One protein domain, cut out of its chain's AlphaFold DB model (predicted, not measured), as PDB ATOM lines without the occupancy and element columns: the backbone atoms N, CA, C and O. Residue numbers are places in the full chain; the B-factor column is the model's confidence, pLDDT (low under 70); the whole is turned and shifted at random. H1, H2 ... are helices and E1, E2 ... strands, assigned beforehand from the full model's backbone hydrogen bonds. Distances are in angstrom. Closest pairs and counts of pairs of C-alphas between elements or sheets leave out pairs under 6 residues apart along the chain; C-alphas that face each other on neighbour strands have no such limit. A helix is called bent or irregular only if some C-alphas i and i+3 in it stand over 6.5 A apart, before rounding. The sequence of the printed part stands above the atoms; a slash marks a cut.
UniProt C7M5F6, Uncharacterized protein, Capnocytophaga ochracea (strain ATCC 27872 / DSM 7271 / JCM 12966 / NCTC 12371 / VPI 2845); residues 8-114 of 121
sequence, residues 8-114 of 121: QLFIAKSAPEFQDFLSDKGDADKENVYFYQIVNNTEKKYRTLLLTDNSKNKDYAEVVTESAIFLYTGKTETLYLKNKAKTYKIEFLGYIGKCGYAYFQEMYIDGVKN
ATOM      1  N   GLN A   8       0.884 -25.575 -38.913       92.88
ATOM      2  CA  GLN A   8       0.953 -26.399 -37.720       92.88
ATOM      3  C   GLN A   8       0.057 -27.619 -37.834       92.88
ATOM      4  O   GLN A   8      -0.996 -27.564 -38.465       92.88
ATOM      5  N   LEU A   9       0.477 -28.691 -37.176       95.25
ATOM      6  CA  LEU A   9      -0.325 -29.883 -36.966       95.25
ATOM      7  C   LEU A   9      -0.406 -30.192 -35.475       95.25
ATOM      8  O   LEU A   9       0.559 -29.997 -34.731       95.25
ATOM      9  N   PHE A  10      -1.566 -30.686 -35.062       94.75
ATOM     10  CA  PHE A  10      -1.846 -31.112 -33.702       94.75
ATOM     11  C   PHE A  10      -1.651 -32.618 -33.571       94.75
ATOM     12  O   PHE A  10      -2.049 -33.389 -34.443       94.75
ATOM     13  N   ILE A  11      -1.051 -33.037 -32.464       94.94
ATOM     14  CA  ILE A  11      -0.773 -34.440 -32.161       94.94
ATOM     15  C   ILE A  11      -1.429 -34.740 -30.823       94.94
ATOM     16  O   ILE A  11      -1.035 -34.153 -29.814       94.94
ATOM     17  N   ALA A  12      -2.446 -35.601 -30.804       94.69
ATOM     18  CA  ALA A  12      -3.100 -35.983 -29.558       94.69
ATOM     19  C   ALA A  12      -2.093 -36.682 -28.636       94.69
ATOM     20  O   ALA A  12      -1.485 -37.682 -29.017       94.69
ATOM     21  N   LYS A  13      -1.917 -36.183 -27.408       93.12
ATOM     22  CA  LYS A  13      -0.984 -36.789 -26.439       93.12
ATOM     23  C   LYS A  13      -1.468 -38.137 -25.911       93.12
ATOM     24  O   LYS A  13      -0.674 -38.907 -25.379       93.12
ATOM     25  N   SER A  14      -2.767 -38.406 -26.032       93.75
ATOM     26  CA  SER A  14      -3.384 -39.691 -25.702       93.75
ATOM     27  C   SER A  14      -3.095 -40.781 -26.731       93.75
ATOM     28  O   SER A  14      -3.248 -41.958 -26.407       93.75
ATOM     29  N   ALA A  15      -2.703 -40.413 -27.955       94.12
ATOM     30  CA  ALA A  15      -2.400 -41.380 -28.995       94.12
ATOM     31  C   ALA A  15      -1.077 -42.107 -28.685       94.12
ATOM     32  O   ALA A  15      -0.091 -41.446 -28.339       94.12
ATOM     33  N   PRO A  16      -1.006 -43.444 -28.823       93.31
ATOM     34  CA  PRO A  16       0.230 -44.200 -28.613       93.31
ATOM     35  C   PRO A  16       1.411 -43.680 -29.446       93.31
ATOM     36  O   PRO A  16       2.541 -43.616 -28.963       93.31
ATOM     37  N   GLU A  17       1.137 -43.240 -30.672       95.06
ATOM     38  CA  GLU A  17       2.112 -42.701 -31.620       95.06
ATOM     39  C   GLU A  17       2.710 -41.359 -31.174       95.06
ATOM     40  O   GLU A  17       3.706 -40.913 -31.742       95.06
ATOM     41  N   PHE A  18       2.165 -40.703 -30.140       94.88
ATOM     42  CA  PHE A  18       2.772 -39.495 -29.577       94.88
ATOM     43  C   PHE A  18       4.211 -39.744 -29.095       94.88
ATOM     44  O   PHE A  18       5.066 -38.866 -29.215       94.88
ATOM     45  N   GLN A  19       4.514 -40.965 -28.640       95.06
ATOM     46  CA  GLN A  19       5.865 -41.368 -28.234       95.06
ATOM     47  C   GLN A  19       6.892 -41.273 -29.374       95.06
ATOM     48  O   GLN A  19       8.086 -41.109 -29.115       95.06
ATOM     49  N   ASP A  20       6.445 -41.303 -30.635       96.38
ATOM     50  CA  ASP A  20       7.314 -41.162 -31.807       96.38
ATOM     51  C   ASP A  20       7.815 -39.724 -32.018       96.38
ATOM     52  O   ASP A  20       8.716 -39.491 -32.823       96.38
ATOM     53  N   PHE A  21       7.255 -38.756 -31.289       95.69
ATOM     54  CA  PHE A  21       7.659 -37.347 -31.310       95.69
ATOM     55  C   PHE A  21       8.520 -36.962 -30.106       95.69
ATOM     56  O   PHE A  21       8.979 -35.823 -30.009       95.69
ATOM     57  N   LEU A  22       8.737 -37.897 -29.183       95.31
ATOM     58  CA  LEU A  22       9.550 -37.693 -27.997       95.31
ATOM     59  C   LEU A  22      10.914 -38.361 -28.164       95.31
ATOM     60  O   LEU A  22      11.049 -39.443 -28.743       95.31
ATOM     61  N   SER A  23      11.929 -37.704 -27.621       94.25
ATOM     62  CA  SER A  23      13.270 -38.247 -27.456       94.25
ATOM     63  C   SER A  23      13.257 -39.385 -26.434       94.25
ATOM     64  O   SER A  23      12.294 -39.559 -25.686       94.25
ATOM     65  N   ASP A  24      14.361 -40.119 -26.325       91.12
ATOM     66  CA  ASP A  24      14.497 -41.209 -25.346       91.12
ATOM     67  C   ASP A  24      14.363 -40.741 -23.885       91.12
ATOM     68  O   ASP A  24      14.119 -41.544 -22.988       91.12
ATOM     69  N   LYS A  25      14.502 -39.432 -23.633       90.88
ATOM     70  CA  LYS A  25      14.311 -38.808 -22.313       90.88
ATOM     71  C   LYS A  25      12.868 -38.373 -22.044       90.88
ATOM     72  O   LYS A  25      12.583 -37.904 -20.947       90.88
ATOM     73  N   GLY A  26      11.972 -38.501 -23.022       90.31
ATOM     74  CA  GLY A  26      10.586 -38.035 -22.939       90.31
ATOM     75  C   GLY A  26      10.380 -36.561 -23.307       90.31
ATOM     76  O   GLY A  26       9.241 -36.109 -23.352       90.31
ATOM     77  N   ASP A  27      11.448 -35.817 -23.613       92.06
ATOM     78  CA  ASP A  27      11.364 -34.436 -24.110       92.06
ATOM     79  C   ASP A  27      11.029 -34.401 -25.607       92.06
ATOM     80  O   ASP A  27      11.278 -35.373 -26.317       92.06
ATOM     81  N   ALA A  28      10.562 -33.260 -26.121       92.50
ATOM     82  CA  ALA A  28      10.359 -33.032 -27.555       92.50
ATOM     83  C   ALA A  28      11.595 -33.421 -28.400       92.50
ATOM     84  O   ALA A  28      12.682 -32.866 -28.204       92.50
ATOM     85  N   ASP A  29      11.429 -34.327 -29.371       94.62
ATOM     86  CA  ASP A  29      12.515 -34.784 -30.246       94.62
ATOM     87  C   ASP A  29      12.813 -33.770 -31.359       94.62
ATOM     88  O   ASP A  29      12.268 -33.818 -32.459       94.62
ATOM     89  N   LYS A  30      13.709 -32.828 -31.068       90.50
ATOM     90  CA  LYS A  30      14.093 -31.760 -32.002       90.50
ATOM     91  C   LYS A  30      15.013 -32.227 -33.133       90.50
ATOM     92  O   LYS A  30      15.243 -31.457 -34.064       90.50
ATOM     93  N   GLU A  31      15.572 -33.432 -33.046       91.38
ATOM     94  CA  GLU A  31      16.530 -33.946 -34.030       91.38
ATOM     95  C   GLU A  31      15.825 -34.746 -35.127       91.38
ATOM     96  O   GLU A  31      16.147 -34.599 -36.310       91.38
ATOM     97  N   ASN A  32      14.825 -35.547 -34.748       95.12
ATOM     98  CA  ASN A  32      14.118 -36.427 -35.676       95.12
ATOM     99  C   ASN A  32      12.759 -35.883 -36.125       95.12
ATOM    100  O   ASN A  32      12.258 -36.336 -37.156       95.12
ATOM    101  N   VAL A  33      12.178 -34.912 -35.407       96.81
ATOM    102  CA  VAL A  33      10.904 -34.288 -35.792       96.81
ATOM    103  C   VAL A  33      11.139 -33.008 -36.582       96.81
ATOM    104  O   VAL A  33      11.502 -31.970 -36.029       96.81
ATOM    105  N   TYR A  34      10.896 -33.060 -37.891       96.25
ATOM    106  CA  TYR A  34      11.011 -31.883 -38.749       96.25
ATOM    107  C   TYR A  34      10.134 -31.953 -39.994       96.25
ATOM    108  O   TYR A  34       9.910 -33.011 -40.591       96.25
ATOM    109  N   PHE A  35       9.692 -30.777 -40.420       97.25
ATOM    110  CA  PHE A  35       9.099 -30.561 -41.725       97.25
ATOM    111  C   PHE A  35      10.171 -30.447 -42.810       97.25
ATOM    112  O   PHE A  35      11.229 -29.849 -42.600       97.25
ATOM    113  N   TYR A  36       9.888 -30.967 -44.000       96.75
ATOM    114  CA  TYR A  36      10.754 -30.817 -45.165       96.75
ATOM    115  C   TYR A  36       9.983 -30.926 -46.484       96.75
ATOM    116  O   TYR A  36       8.874 -31.449 -46.545       96.75
ATOM    117  N   GLN A  37      10.596 -30.439 -47.560       96.50
ATOM    118  CA  GLN A  37      10.157 -30.673 -48.935       96.50
ATOM    119  C   GLN A  37      11.242 -31.386 -49.729       96.50
ATOM    120  O   GLN A  37      12.429 -31.207 -49.464       96.50
ATOM    121  N   ILE A  38      10.842 -32.158 -50.737       95.44
ATOM    122  CA  ILE A  38      11.779 -32.705 -51.718       95.44
ATOM    123  C   ILE A  38      11.905 -31.684 -52.848       95.44
ATOM    124  O   ILE A  38      10.948 -31.433 -53.575       95.44
ATOM    125  N   VAL A  39      13.088 -31.093 -52.992       92.62
ATOM    126  CA  VAL A  39      13.420 -30.149 -54.066       92.62
ATOM    127  C   VAL A  39      14.636 -30.702 -54.792       92.62
ATOM    128  O   VAL A  39      15.661 -30.948 -54.163       92.62
ATOM    129  N   ASN A  40      14.532 -30.928 -56.105       93.06
ATOM    130  CA  ASN A  40      15.607 -31.516 -56.916       93.06
ATOM    131  C   ASN A  40      16.188 -32.802 -56.288       93.06
ATOM    132  O   ASN A  40      17.400 -32.938 -56.133       93.06
ATOM    133  N   ASN A  41      15.311 -33.721 -55.868       92.12
ATOM    134  CA  ASN A  41      15.657 -34.981 -55.193       92.12
ATOM    135  C   ASN A  41      16.433 -34.832 -53.869       92.12
ATOM    136  O   ASN A  41      17.023 -35.799 -53.396       92.12
ATOM    137  N   THR A  42      16.424 -33.647 -53.252       95.19
ATOM    138  CA  THR A  42      17.096 -33.371 -51.975       95.19
ATOM    139  C   THR A  42      16.090 -32.887 -50.933       95.19
ATOM    140  O   THR A  42      15.162 -32.144 -51.255       95.19
ATOM    141  N   GLU A  43      16.273 -33.287 -49.671       95.38
ATOM    142  CA  GLU A  43      15.462 -32.795 -48.556       95.38
ATOM    143  C   GLU A  43      15.830 -31.347 -48.212       95.38
ATOM    144  O   GLU A  43      16.878 -31.058 -47.632       95.38
ATOM    145  N   LYS A  44      14.926 -30.417 -48.512       95.12
ATOM    146  CA  LYS A  44      14.959 -29.061 -47.977       95.12
ATOM    147  C   LYS A  44      14.230 -29.054 -46.636       95.12
ATOM    148  O   LYS A  44      13.002 -28.963 -46.596       95.12
ATOM    149  N   LYS A  45      14.988 -29.167 -45.546       94.81
ATOM    150  CA  LYS A  45      14.455 -29.125 -44.177       94.81
ATOM    151  C   LYS A  45      14.016 -27.713 -43.799       94.81
ATOM    152  O   LYS A  45      14.699 -26.736 -44.109       94.81
ATOM    153  N   TYR A  46      12.896 -27.620 -43.098       93.12
ATOM    154  CA  TYR A  46      12.366 -26.378 -42.553       93.12
ATOM    155  C   TYR A  46      12.591 -26.313 -41.049       93.12
ATOM    156  O   TYR A  46      12.523 -27.324 -40.344       93.12
ATOM    157  N   ARG A  47      12.815 -25.096 -40.542       91.44
ATOM    158  CA  ARG A  47      12.843 -24.869 -39.099       91.44
ATOM    159  C   ARG A  47      11.494 -25.282 -38.519       91.44
ATOM    160  O   ARG A  47      10.448 -24.783 -38.945       91.44
ATOM    161  N   THR A  48      11.560 -26.225 -37.589       93.25
ATOM    162  CA  THR A  48      10.405 -26.879 -36.985       93.25
ATOM    163  C   THR A  48      10.480 -26.712 -35.477       93.25
ATOM    164  O   THR A  48      11.537 -26.887 -34.874       93.25
ATOM    165  N   LEU A  49       9.358 -26.333 -34.880       92.06
ATOM    166  CA  LEU A  49       9.181 -26.223 -33.443       92.06
ATOM    167  C   LEU A  49       8.216 -27.318 -33.008       92.06
ATOM    168  O   LEU A  49       7.122 -27.418 -33.555       92.06
ATOM    169  N   LEU A  50       8.619 -28.110 -32.020       92.88
ATOM    170  CA  LEU A  50       7.754 -29.081 -31.363       92.88
ATOM    171  C   LEU A  50       7.429 -28.578 -29.954       92.88
ATOM    172  O   LEU A  50       8.317 -28.431 -29.114       92.88
ATOM    173  N   LEU A  51       6.154 -28.274 -29.727       90.94
ATOM    174  CA  LEU A  51       5.617 -27.716 -28.492       90.94
ATOM    175  C   LEU A  51       4.810 -28.800 -27.772       90.94
ATOM    176  O   LEU A  51       3.630 -28.997 -28.053       90.94
ATOM    177  N   THR A  52       5.453 -29.510 -26.848       85.44
ATOM    178  CA  THR A  52       4.812 -30.555 -26.034       85.44
ATOM    179  C   THR A  52       4.101 -29.961 -24.821       85.44
ATOM    180  O   THR A  52       2.922 -30.227 -24.617       85.44
ATOM    181  N   ASP A  53       4.763 -29.091 -24.055       76.56
ATOM    182  CA  ASP A  53       4.215 -28.574 -22.785       76.56
ATOM    183  C   ASP A  53       3.561 -27.195 -22.912       76.56
ATOM    184  O   ASP A  53       2.687 -26.837 -22.127       76.56
ATOM    185  N   ASN A  54       3.946 -26.440 -23.944       70.19
ATOM    186  CA  ASN A  54       3.498 -25.067 -24.192       70.19
ATOM    187  C   ASN A  54       2.437 -24.965 -25.303       70.19
ATOM    188  O   ASN A  54       2.273 -23.898 -25.896       70.19
ATOM    189  N   SER A  55       1.735 -26.060 -25.617       69.00
ATOM    190  CA  SER A  55       0.587 -25.991 -26.527       69.00
ATOM    191  C   SER A  55      -0.557 -25.203 -25.886       69.00
ATOM    192  O   SER A  55      -0.784 -25.268 -24.674       69.00
ATOM    193  N   LYS A  56      -1.315 -24.477 -26.714       72.38
ATOM    194  CA  LYS A  56      -2.536 -23.788 -26.266       72.38
ATOM    195  C   LYS A  56      -3.591 -24.764 -25.742       72.38
ATOM    196  O   LYS A  56      -4.400 -24.376 -24.902       72.38
ATOM    197  N   ASN A  57      -3.580 -26.006 -26.226       80.88
ATOM    198  CA  ASN A  57      -4.441 -27.076 -25.748       80.88
ATOM    199  C   ASN A  57      -3.585 -28.149 -25.069       80.88
ATOM    200  O   ASN A  57      -2.753 -28.780 -25.706       80.88
ATOM    201  N   LYS A  58      -3.811 -28.388 -23.773       85.06
ATOM    202  CA  LYS A  58      -3.000 -29.333 -22.994       85.06
ATOM    203  C   LYS A  58      -3.083 -30.773 -23.501       85.06
ATOM    204  O   LYS A  58      -2.117 -31.506 -23.292       85.06
ATOM    205  N   ASP A  59      -4.165 -31.135 -24.186       91.12
ATOM    206  CA  ASP A  59      -4.398 -32.485 -24.713       91.12
ATOM    207  C   ASP A  59      -3.607 -32.766 -25.998       91.12
ATOM    208  O   ASP A  59      -3.452 -33.921 -26.399       91.12
ATOM    209  N   TYR A  60      -3.066 -31.721 -26.630       93.00
ATOM    210  CA  TYR A  60      -2.331 -31.820 -27.882       93.00
ATOM    211  C   TYR A  60      -0.908 -31.285 -27.729       93.00
ATOM    212  O   TYR A  60      -0.632 -30.369 -26.959       93.00
ATOM    213  N   ALA A  61       0.021 -31.883 -28.461       94.06
ATOM    214  CA  ALA A  61       1.269 -31.230 -28.819       94.06
ATOM    215  C   ALA A  61       1.107 -30.546 -30.182       94.06
ATOM    216  O   ALA A  61       0.270 -30.947 -30.995       94.06
ATOM    217  N   GLU A  62       1.918 -29.525 -30.440       93.81
ATOM    218  CA  GLU A  62       1.916 -28.800 -31.714       93.81
ATOM    219  C   GLU A  62       3.272 -28.941 -32.397       93.81
ATOM    220  O   GLU A  62       4.309 -28.661 -31.798       93.81
ATOM    221  N   VAL A  63       3.261 -29.333 -33.668       94.31
ATOM    222  CA  VAL A  63       4.437 -29.260 -34.535       94.31
ATOM    223  C   VAL A  63       4.227 -28.144 -35.548       94.31
ATOM    224  O   VAL A  63       3.248 -28.143 -36.291       94.31
ATOM    225  N   VAL A  64       5.123 -27.161 -35.546       93.25
ATOM    226  CA  VAL A  64       4.947 -25.879 -36.238       93.25
ATOM    227  C   VAL A  64       6.151 -25.596 -37.124       93.25
ATOM    228  O   VAL A  64       7.288 -25.773 -36.695       93.25
ATOM    229  N   THR A  65       5.925 -25.097 -38.337       91.69
ATOM    230  CA  THR A  65       6.979 -24.443 -39.122       91.69
ATOM    231  C   THR A  65       6.868 -22.923 -39.019       91.69
ATOM    232  O   THR A  65       5.775 -22.363 -39.112       91.69
ATOM    233  N   GLU A  66       8.006 -22.251 -38.820       80.44
ATOM    234  CA  GLU A  66       8.079 -20.795 -38.590       80.44
ATOM    235  C   GLU A  66       7.724 -19.937 -39.816       80.44
ATOM    236  O   GLU A  66       7.560 -18.724 -39.701       80.44
ATOM    237  N   SER A  67       7.654 -20.530 -41.008       84.38
ATOM    238  CA  SER A  67       7.195 -19.846 -42.217       84.38
ATOM    239  C   SER A  67       6.704 -20.870 -43.220       84.38
ATOM    240  O   SER A  67       7.489 -21.683 -43.698       84.38
ATOM    241  N   ALA A  68       5.421 -20.808 -43.568       89.00
ATOM    242  CA  ALA A  68       4.779 -21.727 -44.501       89.00
ATOM    243  C   ALA A  68       4.265 -21.038 -45.770       89.00
ATOM    244  O   ALA A  68       3.418 -21.581 -46.470       89.00
ATOM    245  N   ILE A  69       4.772 -19.844 -46.101       89.38
ATOM    246  CA  ILE A  69       4.343 -19.093 -47.296       89.38
ATOM    247  C   ILE A  69       4.479 -19.913 -48.591       89.38
ATOM    248  O   ILE A  69       3.689 -19.756 -49.517       89.38
ATOM    249  N   PHE A  70       5.443 -20.836 -48.628       90.06
ATOM    250  CA  PHE A  70       5.685 -21.736 -49.751       90.06
ATOM    251  C   PHE A  70       4.545 -22.740 -50.002       90.06
ATOM    252  O   PHE A  70       4.523 -23.341 -51.066       90.06
ATOM    253  N   LEU A  71       3.610 -22.914 -49.060       93.38
ATOM    254  CA  LEU A  71       2.422 -23.757 -49.231       93.38
ATOM    255  C   LEU A  71       1.260 -23.040 -49.934       93.38
ATOM    256  O   LEU A  71       0.321 -23.685 -50.387       93.38
ATOM    257  N   TYR A  72       1.286 -21.706 -50.010       93.12
ATOM    258  CA  TYR A  72       0.150 -20.903 -50.474       93.12
ATOM    259  C   TYR A  72       0.311 -20.459 -51.936       93.12
ATOM    260  O   TYR A  72       0.216 -19.272 -52.256       93.12
ATOM    261  N   THR A  73       0.565 -21.411 -52.835       93.81
ATOM    262  CA  THR A  73       0.859 -21.153 -54.259       93.81
ATOM    263  C   THR A  73      -0.380 -21.135 -55.160       93.81
ATOM    264  O   THR A  73      -0.290 -20.738 -56.322       93.81
ATOM    265  N   GLY A  74      -1.540 -21.561 -54.650       94.69
ATOM    266  CA  GLY A  74      -2.749 -21.814 -55.438       94.69
ATOM    267  C   GLY A  74      -2.758 -23.161 -56.160       94.69
ATOM    268  O   GLY A  74      -3.640 -23.402 -56.982       94.69
ATOM    269  N   LYS A  75      -1.792 -24.036 -55.866       96.81
ATOM    270  CA  LYS A  75      -1.724 -25.424 -56.335       96.81
ATOM    271  C   LYS A  75      -1.526 -26.352 -55.140       96.81
ATOM    272  O   LYS A  75      -1.201 -25.894 -54.048       96.81
ATOM    273  N   THR A  76      -1.729 -27.650 -55.349       97.25
ATOM    274  CA  THR A  76      -1.421 -28.652 -54.327       97.25
ATOM    275  C   THR A  76       0.088 -28.733 -54.137       97.25
ATOM    276  O   THR A  76       0.811 -29.201 -55.017       97.25
ATOM    277  N   GLU A  77       0.549 -28.290 -52.977       97.00
ATOM    278  CA  GLU A  77       1.928 -28.410 -52.530       97.00
ATOM    279  C   GLU A  77       2.079 -29.670 -51.680       97.00
ATOM    280  O   GLU A  77       1.199 -30.024 -50.897       97.00
ATOM    281  N   THR A  78       3.207 -30.365 -51.822       97.38
ATOM    282  CA  THR A  78       3.539 -31.493 -50.944       97.38
ATOM    283  C   THR A  78       4.517 -31.028 -49.880       97.38
ATOM    284  O   THR A  78       5.559 -30.465 -50.208       97.38
ATOM    285  N   LEU A  79       4.201 -31.290 -48.620       97.19
ATOM    286  CA  LEU A  79       5.065 -31.141 -47.459       97.19
ATOM    287  C   LEU A  79       5.220 -32.512 -46.803       97.19
ATOM    288  O   LEU A  79       4.308 -33.328 -46.838       97.19
ATOM    289  N   TYR A  80       6.362 -32.769 -46.190       97.88
ATOM    290  CA  TYR A  80       6.572 -33.977 -45.411       97.88
ATOM    291  C   TYR A  80       6.861 -33.609 -43.967       97.88
ATOM    292  O   TYR A  80       7.573 -32.640 -43.701       97.88
ATOM    293  N   LEU A  81       6.332 -34.403 -43.045       97.81
ATOM    294  CA  LEU A  81       6.714 -34.381 -41.642       97.81
ATOM    295  C   LEU A  81       7.369 -35.713 -41.316       97.81
ATOM    296  O   LEU A  81       6.762 -36.761 -41.511       97.81
ATOM    297  N   LYS A  82       8.599 -35.679 -40.819       97.25
ATOM    298  CA  LYS A  82       9.289 -36.871 -40.331       97.25
ATOM    299  C   LYS A  82       9.247 -36.904 -38.813       97.25
ATOM    300  O   LYS A  82       9.301 -35.849 -38.190       97.25
ATOM    301  N   ASN A  83       9.152 -38.100 -38.250       96.44
ATOM    302  CA  ASN A  83       9.491 -38.392 -36.862       96.44
ATOM    303  C   ASN A  83      10.439 -39.611 -36.826       96.44
ATOM    304  O   ASN A  83      10.894 -40.071 -37.879       96.44
ATOM    305  N   LYS A  84      10.764 -40.146 -35.642       93.69
ATOM    306  CA  LYS A  84      11.718 -41.269 -35.541       93.69
ATOM    307  C   LYS A  84      11.208 -42.589 -36.139       93.69
ATOM    308  O   LYS A  84      12.019 -43.439 -36.494       93.69
ATOM    309  N   ALA A  85       9.892 -42.757 -36.267       95.25
ATOM    310  CA  ALA A  85       9.271 -43.998 -36.726       95.25
ATOM    311  C   ALA A  85       8.872 -43.963 -38.207       95.25
ATOM    312  O   ALA A  85       9.024 -44.960 -38.914       95.25
ATOM    313  N   LYS A  86       8.344 -42.833 -38.693       95.81
ATOM    314  CA  LYS A  86       7.812 -42.719 -40.054       95.81
ATOM    315  C   LYS A  86       7.816 -41.290 -40.597       95.81
ATOM    316  O   LYS A  86       8.089 -40.313 -39.900       95.81
ATOM    317  N   THR A  87       7.476 -41.199 -41.876       97.56
ATOM    318  CA  THR A  87       7.220 -39.947 -42.583       97.56
ATOM    319  C   THR A  87       5.741 -39.869 -42.934       97.56
ATOM    320  O   THR A  87       5.192 -40.826 -43.471       97.56
ATOM    321  N   TYR A  88       5.139 -38.712 -42.686       98.00
ATOM    322  CA  TYR A  88       3.799 -38.348 -43.125       98.00
ATOM    323  C   TYR A  88       3.902 -37.481 -44.377       98.00
ATOM    324  O   TYR A  88       4.645 -36.490 -44.390       98.00
ATOM    325  N   LYS A  89       3.152 -37.828 -45.421       98.06
ATOM    326  CA  LYS A  89       2.994 -37.005 -46.621       98.06
ATOM    327  C   LYS A  89       1.780 -36.102 -46.445       98.06
ATOM    328  O   LYS A  89       0.667 -36.581 -46.268       98.06
ATOM    329  N   ILE A  90       1.994 -34.798 -46.536       98.06
ATOM    330  CA  ILE A  90       0.969 -33.770 -46.391       98.06
ATOM    331  C   ILE A  90       0.778 -33.110 -47.753       98.06
ATOM    332  O   ILE A  90       1.685 -32.471 -48.281       98.06
ATOM    333  N   GLU A  91      -0.402 -33.260 -48.333       98.00
ATOM    334  CA  GLU A  91      -0.798 -32.583 -49.564       98.00
ATOM    335  C   GLU A  91      -1.685 -31.408 -49.173       98.00
ATOM    336  O   GLU A  91      -2.759 -31.605 -48.616       98.00
ATOM    337  N   PHE A  92      -1.217 -30.187 -49.413       96.88
ATOM    338  CA  PHE A  92      -1.846 -28.960 -48.940       96.88
ATOM    339  C   PHE A  92      -2.224 -28.072 -50.120       96.88
ATOM    340  O   PHE A  92      -1.386 -27.774 -50.970       96.88
ATOM    341  N   LEU A  93      -3.471 -27.608 -50.152       96.69
ATOM    342  CA  LEU A  93      -3.937 -26.623 -51.118       96.69
ATOM    343  C   LEU A  93      -4.333 -25.333 -50.394       96.69
ATOM    344  O   LEU A  93      -5.313 -25.278 -49.645       96.69
ATOM    345  N   GLY A  94      -3.582 -24.271 -50.669       94.19
ATOM    346  CA  GLY A  94      -3.890 -22.922 -50.218       94.19
ATOM    347  C   GLY A  94      -3.343 -21.867 -51.171       94.19
ATOM    348  O   GLY A  94      -2.533 -22.154 -52.051       94.19
ATOM    349  N   TYR A  95      -3.790 -20.625 -51.010       92.94
ATOM    350  CA  TYR A  95      -3.378 -19.504 -51.857       92.94
ATOM    351  C   TYR A  95      -3.289 -18.189 -51.084       92.94
ATOM    352  O   TYR A  95      -3.920 -18.017 -50.041       92.94
ATOM    353  N   ILE A  96      -2.526 -17.235 -51.620       90.94
ATOM    354  CA  ILE A  96      -2.497 -15.853 -51.131       90.94
ATOM    355  C   ILE A  96      -3.493 -15.013 -51.938       90.94
ATOM    356  O   ILE A  96      -3.404 -14.924 -53.161       90.94
ATOM    357  N   GLY A  97      -4.453 -14.384 -51.261       88.00
ATOM    358  CA  GLY A  97      -5.415 -13.474 -51.883       88.00
ATOM    359  C   GLY A  97      -4.863 -12.063 -52.118       88.00
ATOM    360  O   GLY A  97      -3.779 -11.708 -51.660       88.00
ATOM    361  N   LYS A  98      -5.661 -11.209 -52.778       82.62
ATOM    362  CA  LYS A  98      -5.272  -9.848 -53.216       82.62
ATOM    363  C   LYS A  98      -4.682  -8.934 -52.128       82.62
ATOM    364  O   LYS A  98      -3.925  -8.034 -52.467       82.62
ATOM    365  N   CYS A  99      -4.993  -9.159 -50.849       83.88
ATOM    366  CA  CYS A  99      -4.477  -8.352 -49.732       83.88
ATOM    367  C   CYS A  99      -3.390  -9.061 -48.901       83.88
ATOM    368  O   CYS A  99      -3.131  -8.666 -47.768       83.88
ATOM    369  N   GLY A 100      -2.771 -10.125 -49.424       81.38
ATOM    370  CA  GLY A 100      -1.729 -10.869 -48.710       81.38
ATOM    371  C   GLY A 100      -2.258 -11.842 -47.650       81.38
ATOM    372  O   GLY A 100      -1.467 -12.422 -46.913       81.38
ATOM    373  N   TYR A 101      -3.579 -12.029 -47.568       85.00
ATOM    374  CA  TYR A 101      -4.185 -13.038 -46.699       85.00
ATOM    375  C   TYR A 101      -3.976 -14.433 -47.272       85.00
ATOM    376  O   TYR A 101      -4.215 -14.661 -48.458       85.00
ATOM    377  N   ALA A 102      -3.564 -15.351 -46.409       88.56
ATOM    378  CA  ALA A 102      -3.413 -16.757 -46.726       88.56
ATOM    379  C   ALA A 102      -4.755 -17.477 -46.528       88.56
ATOM    380  O   ALA A 102      -5.382 -17.341 -45.478       88.56
ATOM    381  N   TYR A 103      -5.195 -18.223 -47.536       90.62
ATOM    382  CA  TYR A 103      -6.442 -18.981 -47.526       90.62
ATOM    383  C   TYR A 103      -6.140 -20.468 -47.668       90.62
ATOM    384  O   TYR A 103      -5.457 -20.882 -48.603       90.62
ATOM    385  N   PHE A 104      -6.665 -21.257 -46.736       92.62
ATOM    386  CA  PHE A 104      -6.666 -22.714 -46.786       92.62
ATOM    387  C   PHE A 104      -7.894 -23.214 -47.553       92.62
ATOM    388  O   PHE A 104      -8.988 -22.679 -47.362       92.62
ATOM    389  N   GLN A 105      -7.727 -24.236 -48.395       94.38
ATOM    390  CA  GLN A 105      -8.839 -24.896 -49.086       94.38
ATOM    391  C   GLN A 105      -9.031 -26.327 -48.587       94.38
ATOM    392  O   GLN A 105     -10.111 -26.675 -48.110       94.38
ATOM    393  N   GLU A 106      -7.993 -27.154 -48.682       96.19
ATOM    394  CA  GLU A 106      -8.030 -28.531 -48.198       96.19
ATOM    395  C   GLU A 106      -6.631 -29.093 -47.961       96.19
ATOM    396  O   GLU A 106      -5.634 -28.583 -48.481       96.19
ATOM    397  N   MET A 107      -6.575 -30.158 -47.166       96.69
ATOM    398  CA  MET A 107      -5.360 -30.919 -46.933       96.69
ATOM    399  C   MET A 107      -5.661 -32.414 -46.837       96.69
ATOM    400  O   MET A 107      -6.747 -32.830 -46.425       96.69
ATOM    401  N   TYR A 108      -4.677 -33.217 -47.224       97.69
ATOM    402  CA  TYR A 108      -4.664 -34.662 -47.057       97.69
ATOM    403  C   TYR A 108      -3.375 -35.061 -46.344       97.69
ATOM    404  O   TYR A 108      -2.308 -34.529 -46.645       97.69
ATOM    405  N   ILE A 109      -3.476 -35.992 -45.403       97.44
ATOM    406  CA  ILE A 109      -2.333 -36.599 -44.723       97.44
ATOM    407  C   ILE A 109      -2.349 -38.079 -45.076       97.44
ATOM    408  O   ILE A 109      -3.345 -38.758 -44.838       97.44
ATOM    409  N   ASP A 110      -1.278 -38.556 -45.705       96.69
ATOM    410  CA  ASP A 110      -1.154 -39.922 -46.223       96.69
ATOM    411  C   ASP A 110      -2.363 -40.343 -47.089       96.69
ATOM    412  O   ASP A 110      -2.845 -41.472 -47.038       96.69
ATOM    413  N   GLY A 111      -2.880 -39.399 -47.888       96.88
ATOM    414  CA  GLY A 111      -4.041 -39.590 -48.766       96.88
ATOM    415  C   GLY A 111      -5.410 -39.500 -48.075       96.88
ATOM    416  O   GLY A 111      -6.436 -39.553 -48.752       96.88
ATOM    417  N   VAL A 112      -5.462 -39.321 -46.752       96.81
ATOM    418  CA  VAL A 112      -6.711 -39.163 -45.989       96.81
ATOM    419  C   VAL A 112      -7.028 -37.685 -45.804       96.81
ATOM    420  O   VAL A 112      -6.190 -36.918 -45.334       96.81
ATOM    421  N   LYS A 113      -8.255 -37.276 -46.144       96.44
ATOM    422  CA  LYS A 113      -8.687 -35.879 -46.015       96.44
ATOM    423  C   LYS A 113      -8.607 -35.410 -44.562       96.44
ATOM    424  O   LYS A 113      -9.171 -36.042 -43.671       96.44
ATOM    425  N   ASN A 114      -7.948 -34.280 -44.345       94.31
ATOM    426  CA  ASN A 114      -7.668 -33.719 -43.035       94.31
ATOM    427  C   ASN A 114      -7.756 -32.191 -43.090       94.31
ATOM    428  O   ASN A 114      -6.824 -31.515 -43.507       94.31
TER     429      ASN A 114
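Overview. This is residues 8 to 114 of the 121 residues of an uncharacterized protein of Capnocytophaga ochracea (strain ATCC 27872 / DSM 7271 / JCM 12966 / NCTC 12371 / VPI 2845) (UniProt C7M5F6). Two antiparallel sheets, a strongly twisted one of five strands and a smaller one of three, meet at a corner where E2 comes near E4, and spread open toward E1 and E8, which stay apart. The chain passes from the large sheet to the small one where E3 runs on into E4, and the short helix H1 lies beside the small sheet, near E1. The printed part has 107 residues, with one named helix and eight named strands in the order E1 H1 E2 E3 E4 E5 E6 E7 E8. The sheets' orders are E3 E2 E6 E7 E8 and E1 E5 E4, and the class is mostly strand. The whole is compact, with a radius of gyration of the C-alphas of 14.4 A and spans of 45 by 33 by 25 A.

Arrangement. E1, residues 8 to 12, is an edge strand and the antiparallel neighbour of E5, residues 60 to 65, with N 11 and O 61 2.9 A apart. H1, residues 16 to 21, only grazes this sheet with its residues 17 to 21; the closest C-alphas of E1 and H1 are those of Ile 11 and Phe 18, 6.7 A apart. In H1, 0 of 2 O i to N i+4 pairs and 3 of 3 O i to N i+3 pairs are within hydrogen-bond range. E2, residues 34 to 39, and E3, residues 42 to 45, form a hairpin, with N 39 and O 42 2.9 A apart. E3 runs on into E4, residues 48 to 51, at 43 degrees. E4 and E5 form a hairpin, with N 49 and O 64 2.8 A apart. The closest C-alphas of E2 and E4 are those of Tyr 34 and Thr 48, 5.3 A apart. E6, residues 73 to 82, bends by 69 degrees at residue 76 and is the antiparallel neighbour of E2, with N 36 and O 80 2.9 A apart. E6, E7, residues 87 to 96, and E8, residues 102 to 109, form a meander, each strand the antiparallel neighbour of the one before. N 79 and O 90 are 2.8 A apart, and so are N 91 and O 108. E8 bends by 65 degrees at residue 105.

Along the chain. E1 begins at C-alpha 8, (0.953, -26.399, -37.720). H1 is neither bent nor irregular, but only just: C-alphas 16 and 19 are 6.3 A apart. From first to last C-alpha, E6 measures 22.6 A, E7 27.3 A and E8 20.0 A. E8 ends at C-alpha 109, (-2.333, -36.599, -44.723).

Size, cuts and confidence. The C-alphas farthest apart are those of Lys 25 and Lys 98, at 46.7 A. The link from H1 to E2, residues 22 to 33, is long. The printed part has no cut. The mean pLDDT of the printed part is 92.6, and residue 55 is under 70.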